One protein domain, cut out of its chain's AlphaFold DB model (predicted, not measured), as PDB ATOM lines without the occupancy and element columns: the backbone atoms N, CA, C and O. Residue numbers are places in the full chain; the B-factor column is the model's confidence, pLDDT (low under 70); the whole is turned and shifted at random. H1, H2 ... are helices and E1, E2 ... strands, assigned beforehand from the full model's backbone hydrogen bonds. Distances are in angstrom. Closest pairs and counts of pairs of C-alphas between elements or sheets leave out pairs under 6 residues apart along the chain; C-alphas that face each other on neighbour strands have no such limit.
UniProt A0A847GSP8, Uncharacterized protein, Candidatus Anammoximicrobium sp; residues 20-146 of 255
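Overview. This is residues 20 to 146 of the 255 residues of an uncharacterized protein of Candidatus Anammoximicrobium sp (UniProt A0A847GSP8). One long helix, H5, makes the length; H1 runs side by side with its later part, H3 crosses over both, and H4 folds back from H3 over residues 123 to 134 of H5. The strand hairpin E1 and E2 packs on H3, and H2 packs on H1. The printed part has 127 residues, mostly helix, in the order H1 E1 E2 H2 H3 H4 H5, with an antiparallel sheet. It is compact, with a radius of gyration of the C-alphas of 15.1 A and spans of 43 by 35 by 20 A.

Arrangement. Start at H1, residues 20 to 34, which touches H2, residues 54 to 64, at a steep tilt of 59 degrees, closest at C-alphas 28 and 61, 5.7 A. Along the chain from H1 to H2 come E1, residues 38 to 43, and E2, residues 47 to 52, an antiparallel hairpin; N 41 and O 49, 2.8 A apart, are within hydrogen-bond range. In H3, residues 72 to 92, C-alpha 87 comes closest to E2, 4.5 A from C-alpha 47. H4, residues 95 to 106, and H5, residues 116 to 146, form a helical hairpin at 45 degrees, closest at C-alphas 99 and 127, 5.9 A. H5 touches H1 with residues 129 to 141 alone, the same way at a shallow tilt of 7 degrees, closest at C-alphas 30 and 137, 6.2 A. H3 touches H5 with residues 82 to 89 alone, about perpendicular at 78 degrees, closest at C-alphas 85 and 130, 6.1 A. Every O i to N i+4 pair is within hydrogen-bond range in H1, H2, H3 and H4; in H5, 24 of 27 are.

Along the chain. Find C-alpha 20 at (134.495, 120.484, 168.716), from where H1 runs 21.2 A. H3 spans 29.9 A. H5 runs 43.3 A to C-alpha 146 at (143.273, 146.261, 180.002).

Size, cuts and confidence. The C-alphas farthest apart, of Asp 113 and Ser 146, are 45.9 A apart. The printed part has no cut and no long link. Residues 104 to 110, of which 104 to 106 belong to H4, stand free. Confidence is under 70 in 24 residues, among them 106 to 115 and 140 to 146.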
ATOM      1  N   GLU A  20     134.306 120.836 167.302       90.81
ATOM      2  CA  GLU A  20     134.495 120.484 168.716       90.81
ATOM      3  C   GLU A  20     135.970 120.541 169.144       90.81
ATOM      4  O   GLU A  20     136.301 121.064 170.209       90.81
ATOM      5  N   GLN A  21     136.877 120.051 168.296       91.69
ATOM      6  CA  GLN A  21     138.318 120.088 168.554       91.69
ATOM      7  C   GLN A  21     138.866 121.515 168.455       91.69
ATOM      8  O   GLN A  21     139.693 121.923 169.271       91.69
ATOM      9  N   PHE A  22     138.361 122.304 167.505       93.56
ATOM     10  CA  PHE A  22     138.684 123.724 167.398       93.56
ATOM     11  C   PHE A  22     138.209 124.500 168.636       93.56
ATOM     12  O   PHE A  22     138.969 125.283 169.204       93.56
ATOM     13  N   GLU A  23     136.979 124.253 169.091       94.12
ATOM     14  CA  GLU A  23     136.407 124.858 170.296       94.12
ATOM     15  C   GLU A  23     137.227 124.527 171.544       94.12
ATOM     16  O   GLU A  23     137.560 125.419 172.332       94.12
ATOM     17  N   ALA A  24     137.602 123.256 171.707       93.94
ATOM     18  CA  ALA A  24     138.476 122.820 172.787       93.94
ATOM     19  C   ALA A  24     139.848 123.513 172.720       93.94
ATOM     20  O   ALA A  24     140.348 123.971 173.748       93.94
ATOM     21  N   GLY A  25     140.416 123.659 171.517       94.94
ATOM     22  CA  GLY A  25     141.678 124.360 171.276       94.94
ATOM     23  C   GLY A  25     141.625 125.840 171.649       94.94
ATOM     24  O   GLY A  25     142.523 126.338 172.328       94.94
ATOM     25  N   VAL A  26     140.555 126.543 171.273       94.75
ATOM     26  CA  VAL A  26     140.371 127.957 171.631       94.75
ATOM     27  C   VAL A  26     140.276 128.130 173.145       94.75
ATOM     28  O   VAL A  26     140.973 128.977 173.707       94.75
ATOM     29  N   ARG A  27     139.491 127.287 173.824       93.88
ATOM     30  CA  ARG A  27     139.360 127.335 175.289       93.88
ATOM     31  C   ARG A  27     140.669 126.988 176.003       93.88
ATOM     32  O   ARG A  27     141.005 127.633 176.990       93.88
ATOM     33  N   ALA A  28     141.418 126.003 175.502       93.50
ATOM     34  CA  ALA A  28     142.738 125.661 176.031       93.50
ATOM     35  C   ALA A  28     143.716 126.843 175.911       93.50
ATOM     36  O   ALA A  28     144.402 127.178 176.875       93.50
ATOM     37  N   LEU A  29     143.742 127.528 174.761       91.25
ATOM     38  CA  LEU A  29     144.573 128.722 174.572       91.25
ATOM     39  C   LEU A  29     144.167 129.879 175.488       91.25
ATOM     40  O   LEU A  29     145.048 130.527 176.053       91.25
ATOM     41  N   ALA A  30     142.868 130.135 175.649       88.00
ATOM     42  CA  ALA A  30     142.370 131.176 176.547       88.00
ATOM     43  C   ALA A  30     142.808 130.914 177.998       88.00
ATOM     44  O   ALA A  30     143.386 131.791 178.639       88.00
ATOM     45  N   GLU A  31     142.648 129.680 178.477       87.56
ATOM     46  CA  GLU A  31     143.060 129.269 179.822       87.56
ATOM     47  C   GLU A  31     144.579 129.404 180.028       87.56
ATOM     48  O   GLU A  31     145.046 129.953 181.030       87.56
ATOM     49  N   LEU A  32     145.382 128.920 179.076       81.88
ATOM     50  CA  LEU A  32     146.840 128.999 179.174       81.88
ATOM     51  C   LEU A  32     147.345 130.441 179.110       81.88
ATOM     52  O   LEU A  32     148.306 130.777 179.811       81.88
ATOM     53  N   ARG A  33     146.682 131.305 178.334       82.62
ATOM     54  CA  ARG A  33     146.908 132.755 178.343       82.62
ATOM     55  C   ARG A  33     146.606 133.353 179.708       82.62
ATOM     56  O   ARG A  33     147.411 134.122 180.240       82.62
ATOM     57  N   ASP A  34     145.478 132.990 180.302       76.56
ATOM     58  CA  ASP A  34     145.068 133.541 181.589       76.56
ATOM     59  C   ASP A  34     146.013 133.102 182.715       76.56
ATOM     60  O   ASP A  34     146.333 133.901 183.596       76.56
ATOM     61  N   ARG A  35     146.592 131.904 182.615       74.69
ATOM     62  CA  ARG A  35     147.654 131.414 183.512       74.69
ATOM     63  C   ARG A  35     149.057 131.944 183.180       74.69
ATOM     64  O   ARG A  35     150.006 131.601 183.879       74.69
ATOM     65  N   GLY A  36     149.219 132.725 182.108       69.31
ATOM     66  CA  GLY A  36     150.517 133.246 181.663       69.31
ATOM     67  C   GLY A  36     151.477 132.185 181.106       69.31
ATOM     68  O   GLY A  36     152.669 132.446 180.985       69.31
ATOM     69  N   LYS A  37     150.978 130.988 180.771       72.81
ATOM     70  CA  LYS A  37     151.763 129.895 180.168       72.81
ATOM     71  C   LYS A  37     151.869 130.003 178.649       72.81
ATOM     72  O   LYS A  37     152.694 129.330 178.037       72.81
ATOM     73  N   PHE A  38     151.018 130.824 178.046       78.19
ATOM     74  CA  PHE A  38     150.980 131.042 176.612       78.19
ATOM     75  C   PHE A  38     150.707 132.514 176.322       78.19
ATOM     76  O   PHE A  38     149.866 133.140 176.963       78.19
ATOM     77  N   LEU A  39     151.421 133.083 175.364       70.06
ATOM     78  CA  LEU A  39     151.273 134.468 174.945       70.06
ATOM     79  C   LEU A  39     150.744 134.502 173.515       70.06
ATOM     80  O   LEU A  39     151.193 133.757 172.641       70.06
ATOM     81  N   ILE A  40     149.776 135.383 173.290       77.31
ATOM     82  CA  ILE A  40     149.134 135.585 171.994       77.31
ATOM     83  C   ILE A  40     149.500 136.987 171.525       77.31
ATOM     84  O   ILE A  40     148.947 137.962 172.011       77.31
ATOM     85  N   PHE A  41     150.444 137.105 170.607       70.50
ATOM     86  CA  PHE A  41     150.837 138.393 170.050       70.50
ATOM     87  C   PHE A  41     150.008 138.695 168.814       70.50
ATOM     88  O   PHE A  41     149.955 137.902 167.875       70.50
ATOM     89  N   LEU A  42     149.388 139.863 168.798       71.88
ATOM     90  CA  LEU A  42     148.655 140.379 167.656       71.88
ATOM     91  C   LEU A  42     149.536 141.471 167.037       71.88
ATOM     92  O   LEU A  42     149.713 142.561 167.574       71.88
ATOM     93  N   GLY A  43     150.252 141.107 165.974       56.72
ATOM     94  CA  GLY A  43     151.330 141.931 165.434       56.72
ATOM     95  C   GLY A  43     150.841 143.026 164.486       56.72
ATOM     96  O   GLY A  43     149.890 142.827 163.730       56.72
ATOM     97  N   ARG A  44     151.610 144.124 164.399       52.41
ATOM     98  CA  ARG A  44     151.419 145.255 163.454       52.41
ATOM     99  C   ARG A  44     151.237 144.846 161.987       52.41
ATOM    100  O   ARG A  44     150.633 145.571 161.205       52.41
ATOM    101  N   LYS A  45     151.757 143.677 161.597       58.78
ATOM    102  CA  LYS A  45     151.592 143.094 160.252       58.78
ATOM    103  C   LYS A  45     150.269 142.342 160.067       58.78
ATOM    104  O   LYS A  45     150.140 141.581 159.113       58.78
ATOM    105  N   ARG A  46     149.297 142.549 160.962       66.44
ATOM    106  CA  ARG A  46     147.975 141.914 160.932       66.44
ATOM    107  C   ARG A  46     148.055 140.385 161.003       66.44
ATOM    108  O   ARG A  46     147.369 139.666 160.281       66.44
ATOM    109  N   SER A  47     148.947 139.897 161.858       73.25
ATOM    110  CA  SER A  47     149.232 138.474 162.043       73.25
ATOM    111  C   SER A  47     149.197 138.113 163.519       73.25
ATOM    112  O   SER A  47     149.757 138.846 164.332       73.25
ATOM    113  N   ALA A  48     148.631 136.959 163.851       76.81
ATOM    114  CA  ALA A  48     148.719 136.391 165.185       76.81
ATOM    115  C   ALA A  48     149.973 135.516 165.321       76.81
ATOM    116  O   ALA A  48     150.264 134.685 164.457       76.81
ATOM    117  N   GLN A  49     150.700 135.678 166.419       78.31
ATOM    118  CA  GLN A  49     151.808 134.827 166.827       78.31
ATOM    119  C   GLN A  49     151.522 134.227 168.197       78.31
ATOM    120  O   GLN A  49     150.904 134.839 169.063       78.31
ATOM    121  N   PHE A  50     151.989 133.004 168.377       82.88
ATOM    122  CA  PHE A  50     151.789 132.211 169.575       82.88
ATOM    123  C   PHE A  50     153.155 131.912 170.168       82.88
ATOM    124  O   PHE A  50     154.007 131.358 169.475       82.88
ATOM    125  N   VAL A  51     153.370 132.310 171.418       77.19
ATOM    126  CA  VAL A  51     154.630 132.098 172.132       77.19
ATOM    127  C   VAL A  51     154.329 131.341 173.412       77.19
ATOM    128  O   VAL A  51     153.665 131.847 174.311       77.19
ATOM    129  N   GLY A  52     154.819 130.115 173.486       76.50
ATOM    130  CA  GLY A  52     154.624 129.221 174.614       76.50
ATOM    131  C   GLY A  52     155.040 127.807 174.241       76.50
ATOM    132  O   GLY A  52     155.399 127.537 173.093       76.50
ATOM    133  N   ASP A  53     155.001 126.914 175.221       85.38
ATOM    134  CA  ASP A  53     155.311 125.507 175.002       85.38
ATOM    135  C   ASP A  53     154.111 124.796 174.352       85.38
ATOM    136  O   ASP A  53     153.012 124.741 174.913       85.38
ATOM    137  N   VAL A  54     154.322 124.269 173.144       89.88
ATOM    138  CA  VAL A  54     153.296 123.545 172.381       89.88
ATOM    139  C   VAL A  54     152.894 122.252 173.090       89.88
ATOM    140  O   VAL A  54     151.735 121.857 173.004       89.88
ATOM    141  N   GLU A  55     153.791 121.631 173.853       90.81
ATOM    142  CA  GLU A  55     153.489 120.415 174.613       90.81
ATOM    143  C   GLU A  55     152.545 120.718 175.785       90.81
ATOM    144  O   GLU A  55     151.652 119.927 176.091       90.81
ATOM    145  N   VAL A  56     152.670 121.904 176.390       89.88
ATOM    146  CA  VAL A  56     151.729 122.390 177.412       89.88
ATOM    147  C   VAL A  56     150.353 122.648 176.799       89.88
ATOM    148  O   VAL A  56     149.339 122.302 177.407       89.88
ATOM    149  N   PHE A  57     150.306 123.211 175.588       92.81
ATOM    150  CA  PHE A  57     149.055 123.339 174.842       92.81
ATOM    151  C   PHE A  57     148.439 121.976 174.512       92.81
ATOM    152  O   PHE A  57     147.252 121.780 174.769       92.81
ATOM    153  N   ARG A  58     149.240 121.021 174.021       92.38
ATOM    154  CA  ARG A  58     148.787 119.657 173.729       92.38
ATOM    155  C   ARG A  58     148.178 119.001 174.959       92.38
ATOM    156  O   ARG A  58     147.074 118.481 174.882       92.38
ATOM    157  N   ALA A  59     148.869 119.055 176.098       90.31
ATOM    158  CA  ALA A  59     148.390 118.457 177.341       90.31
ATOM    159  C   ALA A  59     147.048 119.057 177.795       90.31
ATOM    160  O   ALA A  59     146.132 118.319 178.161       90.31
ATOM    161  N   GLU A  60     146.903 120.384 177.733       92.50
ATOM    162  CA  GLU A  60     145.647 121.060 178.077       92.50
ATOM    163  C   GLU A  60     144.526 120.697 177.087       92.50
ATOM    164  O   GLU A  60     143.404 120.418 177.510       92.50
ATOM    165  N   LEU A  61     144.820 120.625 175.785       92.19
ATOM    166  CA  LEU A  61     143.850 120.233 174.761       92.19
ATOM    167  C   LEU A  61     143.386 118.777 174.934       92.19
ATOM    168  O   LEU A  61     142.180 118.530 175.001       92.19
ATOM    169  N   SER A  62     144.313 117.830 175.096       90.00
ATOM    170  CA  SER A  62     144.008 116.408 175.325       90.00
ATOM    171  C   SER A  62     143.185 116.193 176.602       90.00
ATOM    172  O   SER A  62     142.275 115.362 176.632       90.00
ATOM    173  N   SER A  63     143.435 116.986 177.654       89.50
ATOM    174  CA  SER A  63     142.648 116.922 178.896       89.50
ATOM    175  C   SER A  63     141.169 117.275 178.682       89.50
ATOM    176  O   SER A  63     140.290 116.742 179.359       89.50
ATOM    177  N   ARG A  64     140.878 118.139 177.700       88.38
ATOM    178  CA  ARG A  64     139.520 118.596 177.361       88.38
ATOM    179  C   ARG A  64     138.802 117.651 176.411       88.38
ATOM    180  O   ARG A  64     137.576 117.603 176.429       88.38
ATOM    181  N   GLN A  65     139.542 116.856 175.645       85.94
ATOM    182  CA  GLN A  65     138.994 115.806 174.785       85.94
ATOM    183  C   GLN A  65     138.832 114.463 175.512       85.94
ATOM    184  O   GLN A  65     138.948 113.401 174.910       85.94
ATOM    185  N   GLN A  66     138.565 114.501 176.823       78.88
ATOM    186  CA  GLN A  66     138.318 113.314 177.653       78.88
ATOM    187  C   GLN A  66     139.454 112.271 177.607       78.88
ATOM    188  O   GLN A  66     139.208 111.078 177.757       78.88
ATOM    189  N   GLY A  67     140.704 112.711 177.427       63.56
ATOM    190  CA  GLY A  67     141.865 111.819 177.411       63.56
ATOM    191  C   GLY A  67     142.163 111.179 176.056       63.56
ATOM    192  O   GLY A  67     143.002 110.284 175.998       63.56
ATOM    193  N   GLN A  68     141.528 111.635 174.969       78.12
ATOM    194  CA  GLN A  68     142.022 111.337 173.628       78.12
ATOM    195  C   GLN A  68     143.388 112.011 173.453       78.12
ATOM    196  O   GLN A  68     143.511 113.237 173.486       78.12
ATOM    197  N   GLU A  69     144.433 111.195 173.343       81.44
ATOM    198  CA  GLU A  69     145.798 111.677 173.189       81.44
ATOM    199  C   GLU A  69     145.991 112.143 171.745       81.44
ATOM    200  O   GLU A  69     146.046 111.335 170.820       81.44
ATOM    201  N   LEU A  70     146.025 113.461 171.550       84.31
ATOM    202  CA  LEU A  70     146.284 114.044 170.240       84.31
ATOM    203  C   LEU A  70     147.747 113.879 169.851       84.31
ATOM    204  O   LEU A  70     148.656 114.093 170.660       84.31
ATOM    205  N   SER A  71     147.970 113.583 168.578       88.69
ATOM    206  CA  SER A  71     149.299 113.617 167.982       88.69
ATOM    207  C   SER A  71     149.862 115.051 167.932       88.69
ATOM    208  O   SER A  71     149.111 116.041 167.964       88.69
ATOM    209  N   PRO A  72     151.196 115.204 167.847       89.25
ATOM    210  CA  PRO A  72     151.827 116.494 167.574       89.25
ATOM    211  C   PRO A  72     151.290 117.166 166.301       89.25
ATOM    212  O   PRO A  72     151.109 118.384 166.281       89.25
ATOM    213  N   GLU A  73     151.010 116.382 165.259       90.06
ATOM    214  CA  GLU A  73     150.472 116.853 163.983       90.06
ATOM    215  C   GLU A  73     149.061 117.430 164.140       90.06
ATOM    216  O   GLU A  73     148.849 118.595 163.803       90.06
ATOM    217  N   GLU A  74     148.131 116.689 164.750       89.81
ATOM    218  CA  GLU A  74     146.759 117.165 164.995       89.81
ATOM    219  C   GLU A  74     146.756 118.418 165.882       89.81
ATOM    220  O   GLU A  74     146.037 119.386 165.641       89.81
ATOM    221  N   THR A  75     147.612 118.440 166.905       91.88
ATOM    222  CA  THR A  75     147.766 119.604 167.787       91.88
ATOM    223  C   THR A  75     148.212 120.837 167.004       91.88
ATOM    224  O   THR A  75     147.704 121.945 167.215       91.88
ATOM    225  N   LYS A  76     149.169 120.653 166.090       91.50
ATOM    226  CA  LYS A  76     149.674 121.717 165.231       91.50
ATOM    227  C   LYS A  76     148.601 122.205 164.263       91.50
ATOM    228  O   LYS A  76     148.477 123.414 164.094       91.50
ATOM    229  N   GLU A  77     147.808 121.312 163.679       91.56
ATOM    230  CA  GLU A  77     146.695 121.673 162.792       91.56
ATOM    231  C   GLU A  77     145.661 122.552 163.504       91.56
ATOM    232  O   GLU A  77     145.280 123.603 162.977       91.56
ATOM    233  N   VAL A  78     145.288 122.192 164.737       92.94
ATOM    234  CA  VAL A  78     144.402 123.000 165.592       92.94
ATOM    235  C   VAL A  78     144.997 124.385 165.836       92.94
ATOM    236  O   VAL A  78     144.343 125.400 165.584       92.94
ATOM    237  N   LEU A  79     146.252 124.450 166.285       92.56
ATOM    238  CA  LEU A  79     146.962 125.709 166.531       92.56
ATOM    239  C   LEU A  79     147.051 126.578 165.272       92.56
ATOM    240  O   LEU A  79     146.794 127.781 165.330       92.56
ATOM    241  N   ASP A  80     147.405 125.992 164.133       91.25
ATOM    242  CA  ASP A  80     147.558 126.702 162.866       91.25
ATOM    243  C   ASP A  80     146.202 127.198 162.340       91.25
ATOM    244  O   ASP A  80     146.110 128.301 161.792       91.25
ATOM    245  N   GLU A  81     145.118 126.446 162.535       92.19
ATOM    246  CA  GLU A  81     143.772 126.903 162.193       92.19
ATOM    247  C   GLU A  81     143.289 128.046 163.090       92.19
ATOM    248  O   GLU A  81     142.770 129.042 162.572       92.19
ATOM    249  N   ILE A  82     143.517 127.969 164.405       94.12
ATOM    250  CA  ILE A  82     143.193 129.065 165.329       94.12
ATOM    251  C   ILE A  82     144.019 130.308 164.975       94.12
ATOM    252  O   ILE A  82     143.470 131.408 164.881       94.12
ATOM    253  N   ARG A  83     145.321 130.148 164.689       91.00
ATOM    254  CA  ARG A  83     146.202 131.251 164.268       91.00
ATOM    255  C   ARG A  83     145.686 131.926 163.004       91.00
ATOM    256  O   ARG A  83     145.709 133.155 162.925       91.00
ATOM    257  N   ARG A  84     145.222 131.149 162.019       89.50
ATOM    258  CA  ARG A  84     144.639 131.678 160.776       89.50
ATOM    259  C   ARG A  84     143.382 132.498 161.050       89.50
ATOM    260  O   ARG A  84     143.301 133.622 160.561       89.50
ATOM    261  N   HIS A  85     142.448 131.986 161.853       91.38
ATOM    262  CA  HIS A  85     141.227 132.717 162.215       91.38
ATOM    263  C   HIS A  85     141.538 134.002 162.982       91.38
ATOM    264  O   HIS A  85     140.987 135.055 162.668       91.38
ATOM    265  N   LEU A  86     142.468 133.944 163.934       87.12
ATOM    266  CA  LEU A  86     142.859 135.106 164.724       87.12
ATOM    267  C   LEU A  86     143.597 136.149 163.875       87.12
ATOM    268  O   LEU A  86     143.303 137.336 163.962       87.12
ATOM    269  N   SER A  87     144.490 135.721 162.981       83.56
ATOM    270  CA  SER A  87     145.162 136.625 162.035       83.56
ATOM    271  C   SER A  87     144.167 137.277 161.076       83.56
ATOM    272  O   SER A  87     144.245 138.477 160.825       83.56
ATOM    273  N   ALA A  88     143.198 136.509 160.567       83.81
ATOM    274  CA  ALA A  88     142.130 137.046 159.731       83.81
ATOM    275  C   ALA A  88     141.291 138.070 160.505       83.81
ATOM    276  O   ALA A  88     140.993 139.135 159.968       83.81
ATOM    277  N   ARG A  89     140.971 137.793 161.775       85.25
ATOM    278  CA  ARG A  89     140.249 138.715 162.659       85.25
ATOM    279  C   ARG A  89     140.991 140.039 162.834       85.25
ATOM    280  O   ARG A  89     140.379 141.082 162.623       85.25
ATOM    281  N   VAL A  90     142.289 139.995 163.142       76.00
ATOM    282  CA  VAL A  90     143.138 141.197 163.256       76.00
ATOM    283  C   VAL A  90     143.195 141.958 161.930       76.00
ATOM    284  O   VAL A  90     143.162 143.183 161.914       76.00
ATOM    285  N   ASN A  91     143.273 141.251 160.799       75.88
ATOM    286  CA  ASN A  91     143.405 141.892 159.492       75.88
ATOM    287  C   ASN A  91     142.117 142.564 159.006       75.88
ATOM    288  O   ASN A  91     142.170 143.625 158.388       75.88
ATOM    289  N   MET A  92     140.975 141.929 159.262       76.19
ATOM    290  CA  MET A  92     139.700 142.294 158.648       76.19
ATOM    291  C   MET A  92     138.799 143.139 159.551       76.19
ATOM    292  O   MET A  92     137.833 143.711 159.055       76.19
ATOM    293  N   GLY A  93     139.053 143.201 160.862       68.81
ATOM    294  CA  GLY A  93     138.308 144.056 161.797       68.81
ATOM    295  C   GLY A  93     136.857 143.632 162.083       68.81
ATOM    296  O   GLY A  93     136.329 143.962 163.143       68.81
ATOM    297  N   SER A  94     136.218 142.808 161.238       77.81
ATOM    298  CA  SER A  94     134.859 142.259 161.439       77.81
ATOM    299  C   SER A  94     134.804 140.733 161.242       77.81
ATOM    300  O   SER A  94     135.507 140.178 160.396       77.81
ATOM    301  N   SER A  95     133.988 140.025 162.035       79.31
ATOM    302  CA  SER A  95     133.803 138.569 161.887       79.31
ATOM    303  C   SER A  95     133.148 138.214 160.548       79.31
ATOM    304  O   SER A  95     133.508 137.217 159.932       79.31
ATOM    305  N   GLU A  96     132.258 139.070 160.043       82.81
ATOM    306  CA  GLU A  96     131.626 138.909 158.728       82.81
ATOM    307  C   GLU A  96     132.648 138.953 157.577       82.81
ATOM    308  O   GLU A  96     132.597 138.136 156.652       82.81
ATOM    309  N   ALA A  97     133.628 139.860 157.650       80.00
ATOM    310  CA  ALA A  97     134.697 139.941 156.660       80.00
ATOM    311  C   ALA A  97     135.636 138.724 156.725       80.00
ATOM    312  O   ALA A  97     136.068 138.234 155.680       80.00
ATOM    313  N   VAL A  98     135.892 138.181 157.922       83.06
ATOM    314  CA  VAL A  98     136.641 136.923 158.104       83.06
ATOM    315  C   VAL A  98     135.917 135.747 157.452       83.06
ATOM    316  O   VAL A  98     136.527 135.007 156.680       83.06
ATOM    317  N   VAL A  99     134.615 135.599 157.707       86.19
ATOM    318  CA  VAL A  99     133.787 134.547 157.098       86.19
ATOM    319  C   VAL A  99     133.827 134.670 155.579       86.19
ATOM    320  O   VAL A  99     134.182 133.717 154.888       86.19
ATOM    321  N   THR A 100     133.581 135.875 155.061       84.06
ATOM    322  CA  THR A 100     133.626 136.163 153.623       84.06
ATOM    323  C   THR A 100     134.984 135.811 153.011       84.06
ATOM    324  O   THR A 100     135.037 135.218 151.930       84.06
ATOM    325  N   MET A 101     136.089 136.141 153.687       84.19
ATOM    326  CA  MET A 101     137.444 135.798 153.252       84.19
ATOM    327  C   MET A 101     137.638 134.281 153.163       84.19
ATOM    328  O   MET A 101     138.081 133.798 152.121       84.19
ATOM    329  N   PHE A 102     137.294 133.524 154.208       82.75
ATOM    330  CA  PHE A 102     137.468 132.068 154.214       82.75
ATOM    331  C   PHE A 102     136.590 131.374 153.173       82.75
ATOM    332  O   PHE A 102     137.077 130.511 152.438       82.75
ATOM    333  N   THR A 103     135.331 131.799 153.025       77.75
ATOM    334  CA  THR A 103     134.449 131.287 151.969       77.75
ATOM    335  C   THR A 103     135.043 131.570 150.583       77.75
ATOM    336  O   THR A 103     135.069 130.679 149.732       77.75
ATOM    337  N   ARG A 104     135.595 132.772 150.345       75.38
ATOM    338  CA  ARG A 104     136.220 133.146 149.060       75.38
ATOM    339  C   ARG A 104     137.545 132.431 148.792       75.38
ATOM    340  O   ARG A 104     137.764 131.999 147.668       75.38
ATOM    341  N   MET A 105     138.415 132.262 149.787       71.44
ATOM    342  CA  MET A 105     139.700 131.568 149.606       71.44
ATOM    343  C   MET A 105     139.517 130.097 149.228       71.44
ATOM    344  O   MET A 105     140.266 129.575 148.409       71.44
ATOM    345  N   ILE A 106     138.484 129.442 149.759       62.75
ATOM    346  CA  ILE A 106     138.163 128.042 149.436       62.75
ATOM    347  C   ILE A 106     137.324 127.945 148.141       62.75
ATOM    348  O   ILE A 106     137.183 126.874 147.550       62.75
ATOM    349  N   SER A 107     136.833 129.080 147.621       51.31
ATOM    350  CA  SER A 107     136.203 129.182 146.291       51.31
ATOM    351  C   SER A 107     137.190 128.976 145.129       51.31
ATOM    352  O   SER A 107     136.757 128.858 143.981       51.31
ATOM    353  N   GLY A 108     138.495 128.887 145.412       51.41
ATOM    354  CA  GLY A 108     139.501 128.359 144.491       51.41
ATOM    355  C   GLY A 108     139.351 126.843 144.344       51.41
ATOM    356  O   GLY A 108     139.797 126.089 145.201       51.41
ATOM    357  N   ASP A 109     138.669 126.427 143.276       51.47
ATOM    358  CA  ASP A 109     138.412 125.062 142.778       51.47
ATOM    359  C   ASP A 109     137.736 124.038 143.722       51.47
ATOM    360  O   ASP A 109     136.950 123.234 143.237       51.47
ATOM    361  N   ARG A 110     137.877 124.117 145.053       56.34
ATOM    362  CA  ARG A 110     137.320 123.144 146.022       56.34
ATOM    363  C   ARG A 110     135.822 123.310 146.312       56.34
ATOM    364  O   ARG A 110     135.089 122.332 146.418       56.34
ATOM    365  N   LEU A 111     135.329 124.546 146.424       55.94
ATOM    366  CA  LEU A 111     133.902 124.816 146.675       55.94
ATOM    367  C   LEU A 111     133.027 124.735 145.417       55.94
ATOM    368  O   LEU A 111     131.802 124.691 145.537       55.94
ATOM    369  N   LYS A 112     133.599 124.728 144.207       58.56
ATOM    370  CA  LYS A 112     132.800 124.626 142.969       58.56
ATOM    371  C   LYS A 112     132.033 123.300 142.900       58.56
ATOM    372  O   LYS A 112     130.887 123.308 142.457       58.56
ATOM    373  N   ASP A 113     132.611 122.238 143.459       58.81
ATOM    374  CA  ASP A 113     132.065 120.876 143.435       58.81
ATOM    375  C   ASP A 113     131.121 120.557 144.611       58.81
ATOM    376  O   ASP A 113     130.413 119.545 144.603       58.81
ATOM    377  N   LEU A 114     131.048 121.433 145.620       63.94
ATOM    378  CA  LEU A 114     130.157 121.263 146.769       63.94
ATOM    379  C   LEU A 114     128.724 121.715 146.438       63.94
ATOM    380  O   LEU A 114     128.478 122.836 145.983       63.94
ATOM    381  N   LYS A 115     127.753 120.832 146.697       67.00
ATOM    382  CA  LYS A 115     126.310 121.111 146.557       67.00
ATOM    383  C   LYS A 115     125.825 122.060 147.665       67.00
ATOM    384  O   LYS A 115     126.417 122.110 148.738       67.00
ATOM    385  N   GLY A 116     124.719 122.774 147.418       70.19
ATOM    386  CA  GLY A 116     124.213 123.877 148.259       70.19
ATOM    387  C   GLY A 116     124.196 123.615 149.774       70.19
ATOM    388  O   GLY A 116     124.704 124.437 150.523       70.19
ATOM    389  N   ALA A 117     123.723 122.450 150.227       74.00
ATOM    390  CA  ALA A 117     123.689 122.122 151.658       74.00
ATOM    391  C   ALA A 117     125.085 122.008 152.305       74.00
ATOM    392  O   ALA A 117     125.275 122.439 153.437       74.00
ATOM    393  N   ALA A 118     126.077 121.479 151.583       73.62
ATOM    394  CA  ALA A 118     127.447 121.363 152.087       73.62
ATOM    395  C   ALA A 118     128.158 122.725 152.133       73.62
ATOM    396  O   ALA A 118     128.982 122.965 153.011       73.62
ATOM    397  N   LYS A 119     127.814 123.636 151.212       75.06
ATOM    398  CA  LYS A 119     128.285 125.030 151.250       75.06
ATOM    399  C   LYS A 119     127.756 125.767 152.470       75.06
ATOM    400  O   LYS A 119     128.518 126.472 153.122       75.06
ATOM    401  N   GLU A 120     126.476 125.573 152.773       80.88
ATOM    402  CA  GLU A 120     125.839 126.221 153.913       80.88
ATOM    403  C   GLU A 120     126.403 125.697 155.237       80.88
ATOM    404  O   GLU A 120     126.799 126.487 156.085       80.88
ATOM    405  N   GLN A 121     126.571 124.376 155.370       80.94
ATOM    406  CA  GLN A 121     127.223 123.775 156.540       80.94
ATOM    407  C   GLN A 121     128.662 124.264 156.723       80.94
ATOM    408  O   GLN A 121     129.086 124.551 157.840       80.94
ATOM    409  N   PHE A 122     129.421 124.381 155.631       81.81
ATOM    410  CA  PHE A 122     130.778 124.915 155.688       81.81
ATOM    411  C   PHE A 122     130.791 126.369 156.179       81.81
ATOM    412  O   PHE A 122     131.569 126.723 157.066       81.81
ATOM    413  N   ARG A 123     129.908 127.206 155.625       84.00
ATOM    414  CA  ARG A 123     129.758 128.599 156.043       84.00
ATOM    415  C   ARG A 123     129.408 128.697 157.527       84.00
ATOM    416  O   ARG A 123     130.075 129.436 158.242       84.00
ATOM    417  N   GLU A 124     128.443 127.908 157.989       87.12
ATOM    418  CA  GLU A 124     128.023 127.874 159.391       87.12
ATOM    419  C   GLU A 124     129.185 127.494 160.328       87.12
ATOM    420  O   GLU A 124     129.368 128.096 161.385       87.12
ATOM    421  N   GLN A 125     130.021 126.527 159.933       87.25
ATOM    422  CA  GLN A 125     131.207 126.154 160.712       87.25
ATOM    423  C   GLN A 125     132.223 127.295 160.794       87.25
ATOM    424  O   GLN A 125     132.734 127.577 161.878       87.25
ATOM    425  N   VAL A 126     132.513 127.964 159.676       88.25
ATOM    426  CA  VAL A 126     133.428 129.116 159.659       88.25
ATOM    427  C   VAL A 126     132.876 130.262 160.508       88.25
ATOM    428  O   VAL A 126     133.634 130.878 161.251       88.25
ATOM    429  N   GLU A 127     131.570 130.529 160.441       89.88
ATOM    430  CA  GLU A 127     130.900 131.542 161.266       89.88
ATOM    431  C   GLU A 127     131.077 131.251 162.759       89.88
ATOM    432  O   GLU A 127     131.525 132.126 163.504       89.88
ATOM    433  N   LYS A 128     130.828 130.008 163.185       91.56
ATOM    434  CA  LYS A 128     131.023 129.577 164.578       91.56
ATOM    435  C   LYS A 128     132.482 129.709 165.024       91.56
ATOM    436  O   LYS A 128     132.752 130.288 166.076       91.56
ATOM    437  N   LYS A 129     133.435 129.245 164.205       92.81
ATOM    438  CA  LYS A 129     134.876 129.346 164.501       92.81
ATOM    439  C   LYS A 129     135.344 130.802 164.598       92.81
ATOM    440  O   LYS A 129     136.070 131.157 165.528       92.81
ATOM    441  N   ALA A 130     134.911 131.660 163.672       90.00
ATOM    442  CA  ALA A 130     135.260 133.079 163.658       90.00
ATOM    443  C   ALA A 130     134.689 133.826 164.871       90.00
ATOM    444  O   ALA A 130     135.407 134.614 165.489       90.00
ATOM    445  N   ALA A 131     133.430 133.558 165.235       90.00
ATOM    446  CA  ALA A 131     132.798 134.142 166.414       90.00
ATOM    447  C   ALA A 131     133.544 133.759 167.699       90.00
ATOM    448  O   ALA A 131     133.908 134.636 168.480       90.00
ATOM    449  N   LEU A 132     133.864 132.473 167.865       91.31
ATOM    450  CA  LEU A 132     134.541 131.971 169.057       91.31
ATOM    451  C   LEU A 132     135.925 132.606 169.265       91.31
ATOM    452  O   LEU A 132     136.273 133.008 170.375       91.31
ATOM    453  N   VAL A 133     136.716 132.726 168.196       89.69
ATOM    454  CA  VAL A 133     138.032 133.381 168.257       89.69
ATOM    455  C   VAL A 133     137.892 134.871 168.569       89.69
ATOM    456  O   VAL A 133     138.664 135.402 169.370       89.69
ATOM    457  N   ALA A 134     136.913 135.546 167.959       84.50
ATOM    458  CA  ALA A 134     136.670 136.966 168.191       84.50
ATOM    459  C   ALA A 134     136.263 137.252 169.645       84.50
ATOM    460  O   ALA A 134     136.704 138.246 170.221       84.50
ATOM    461  N   GLU A 135     135.457 136.385 170.245       84.75
ATOM    462  CA  GLU A 135     135.030 136.514 171.635       84.75
ATOM    463  C   GLU A 135     136.183 136.194 172.594       84.75
ATOM    464  O   GLU A 135     136.666 137.084 173.297       84.75
ATOM    465  N   GLN A 136     136.697 134.961 172.561       85.00
ATOM    466  CA  GLN A 136     137.569 134.454 173.625       85.00
ATOM    467  C   GLN A 136     139.036 134.852 173.480       85.00
ATOM    468  O   GLN A 136     139.728 135.044 174.479       85.00
ATOM    469  N   LEU A 137     139.553 134.960 172.253       81.25
ATOM    470  CA  LEU A 137     140.984 135.202 172.015       81.25
ATOM    471  C   LEU A 137     141.298 136.629 171.582       81.25
ATOM    472  O   LEU A 137     142.461 137.020 171.641       81.25
ATOM    473  N   PHE A 138     140.286 137.397 171.182       76.38
ATOM    474  CA  PHE A 138     140.440 138.794 170.798       76.38
ATOM    475  C   PHE A 138     139.800 139.721 171.841       76.38
ATOM    476  O   PHE A 138     140.509 140.358 172.612       76.38
ATOM    477  N   THR A 139     138.470 139.740 171.948       70.62
ATOM    478  CA  THR A 139     137.736 140.710 172.784       70.62
ATOM    479  C   THR A 139     138.008 140.524 174.276       70.62
ATOM    480  O   THR A 139     138.422 141.463 174.958       70.62
ATOM    481  N   GLU A 140     137.837 139.309 174.798       64.62
ATOM    482  CA  GLU A 140     138.134 139.015 176.204       64.62
ATOM    483  C   GLU A 140     139.625 139.141 176.517       64.62
ATOM    484  O   GLU A 140     139.990 139.610 177.593       64.62
ATOM    485  N   ALA A 141     140.494 138.780 175.568       60.09
ATOM    486  CA  ALA A 141     141.933 138.945 175.730       60.09
ATOM    487  C   ALA A 141     142.294 140.419 175.948       60.09
ATOM    488  O   ALA A 141     143.033 140.739 176.879       60.09
ATOM    489  N   LEU A 142     141.736 141.316 175.130       63.00
ATOM    490  CA  LEU A 142     141.934 142.758 175.252       63.00
ATOM    491  C   LEU A 142     141.360 143.309 176.554       63.00
ATOM    492  O   LEU A 142     142.029 144.085 177.237       63.00
ATOM    493  N   ARG A 143     140.170 142.853 176.955       58.22
ATOM    494  CA  ARG A 143     139.555 143.252 178.227       58.22
ATOM    495  C   ARG A 143     140.404 142.834 179.429       58.22
ATOM    496  O   ARG A 143     140.698 143.658 180.292       58.22
ATOM    497  N   THR A 144     140.840 141.577 179.479       56.16
ATOM    498  CA  THR A 144     141.679 141.050 180.564       56.16
ATOM    499  C   THR A 144     143.048 141.728 180.593       56.16
ATOM    500  O   THR A 144     143.558 142.026 181.672       56.16
ATOM    501  N   ARG A 145     143.636 142.036 179.430       58.72
ATOM    502  CA  ARG A 145     144.870 142.836 179.335       58.72
ATOM    503  C   ARG A 145     144.683 144.244 179.874       58.72
ATOM    504  O   ARG A 145     145.498 144.670 180.682       58.72
ATOM    505  N   SER A 146     143.609 144.930 179.486       53.75
ATOM    506  CA  SER A 146     143.273 146.261 180.002       53.75
ATOM    507  C   SER A 146     143.142 146.249 181.532       53.75
ATOM    508  O   SER A 146     143.742 147.081 182.207       53.75
TER     509      SER A 146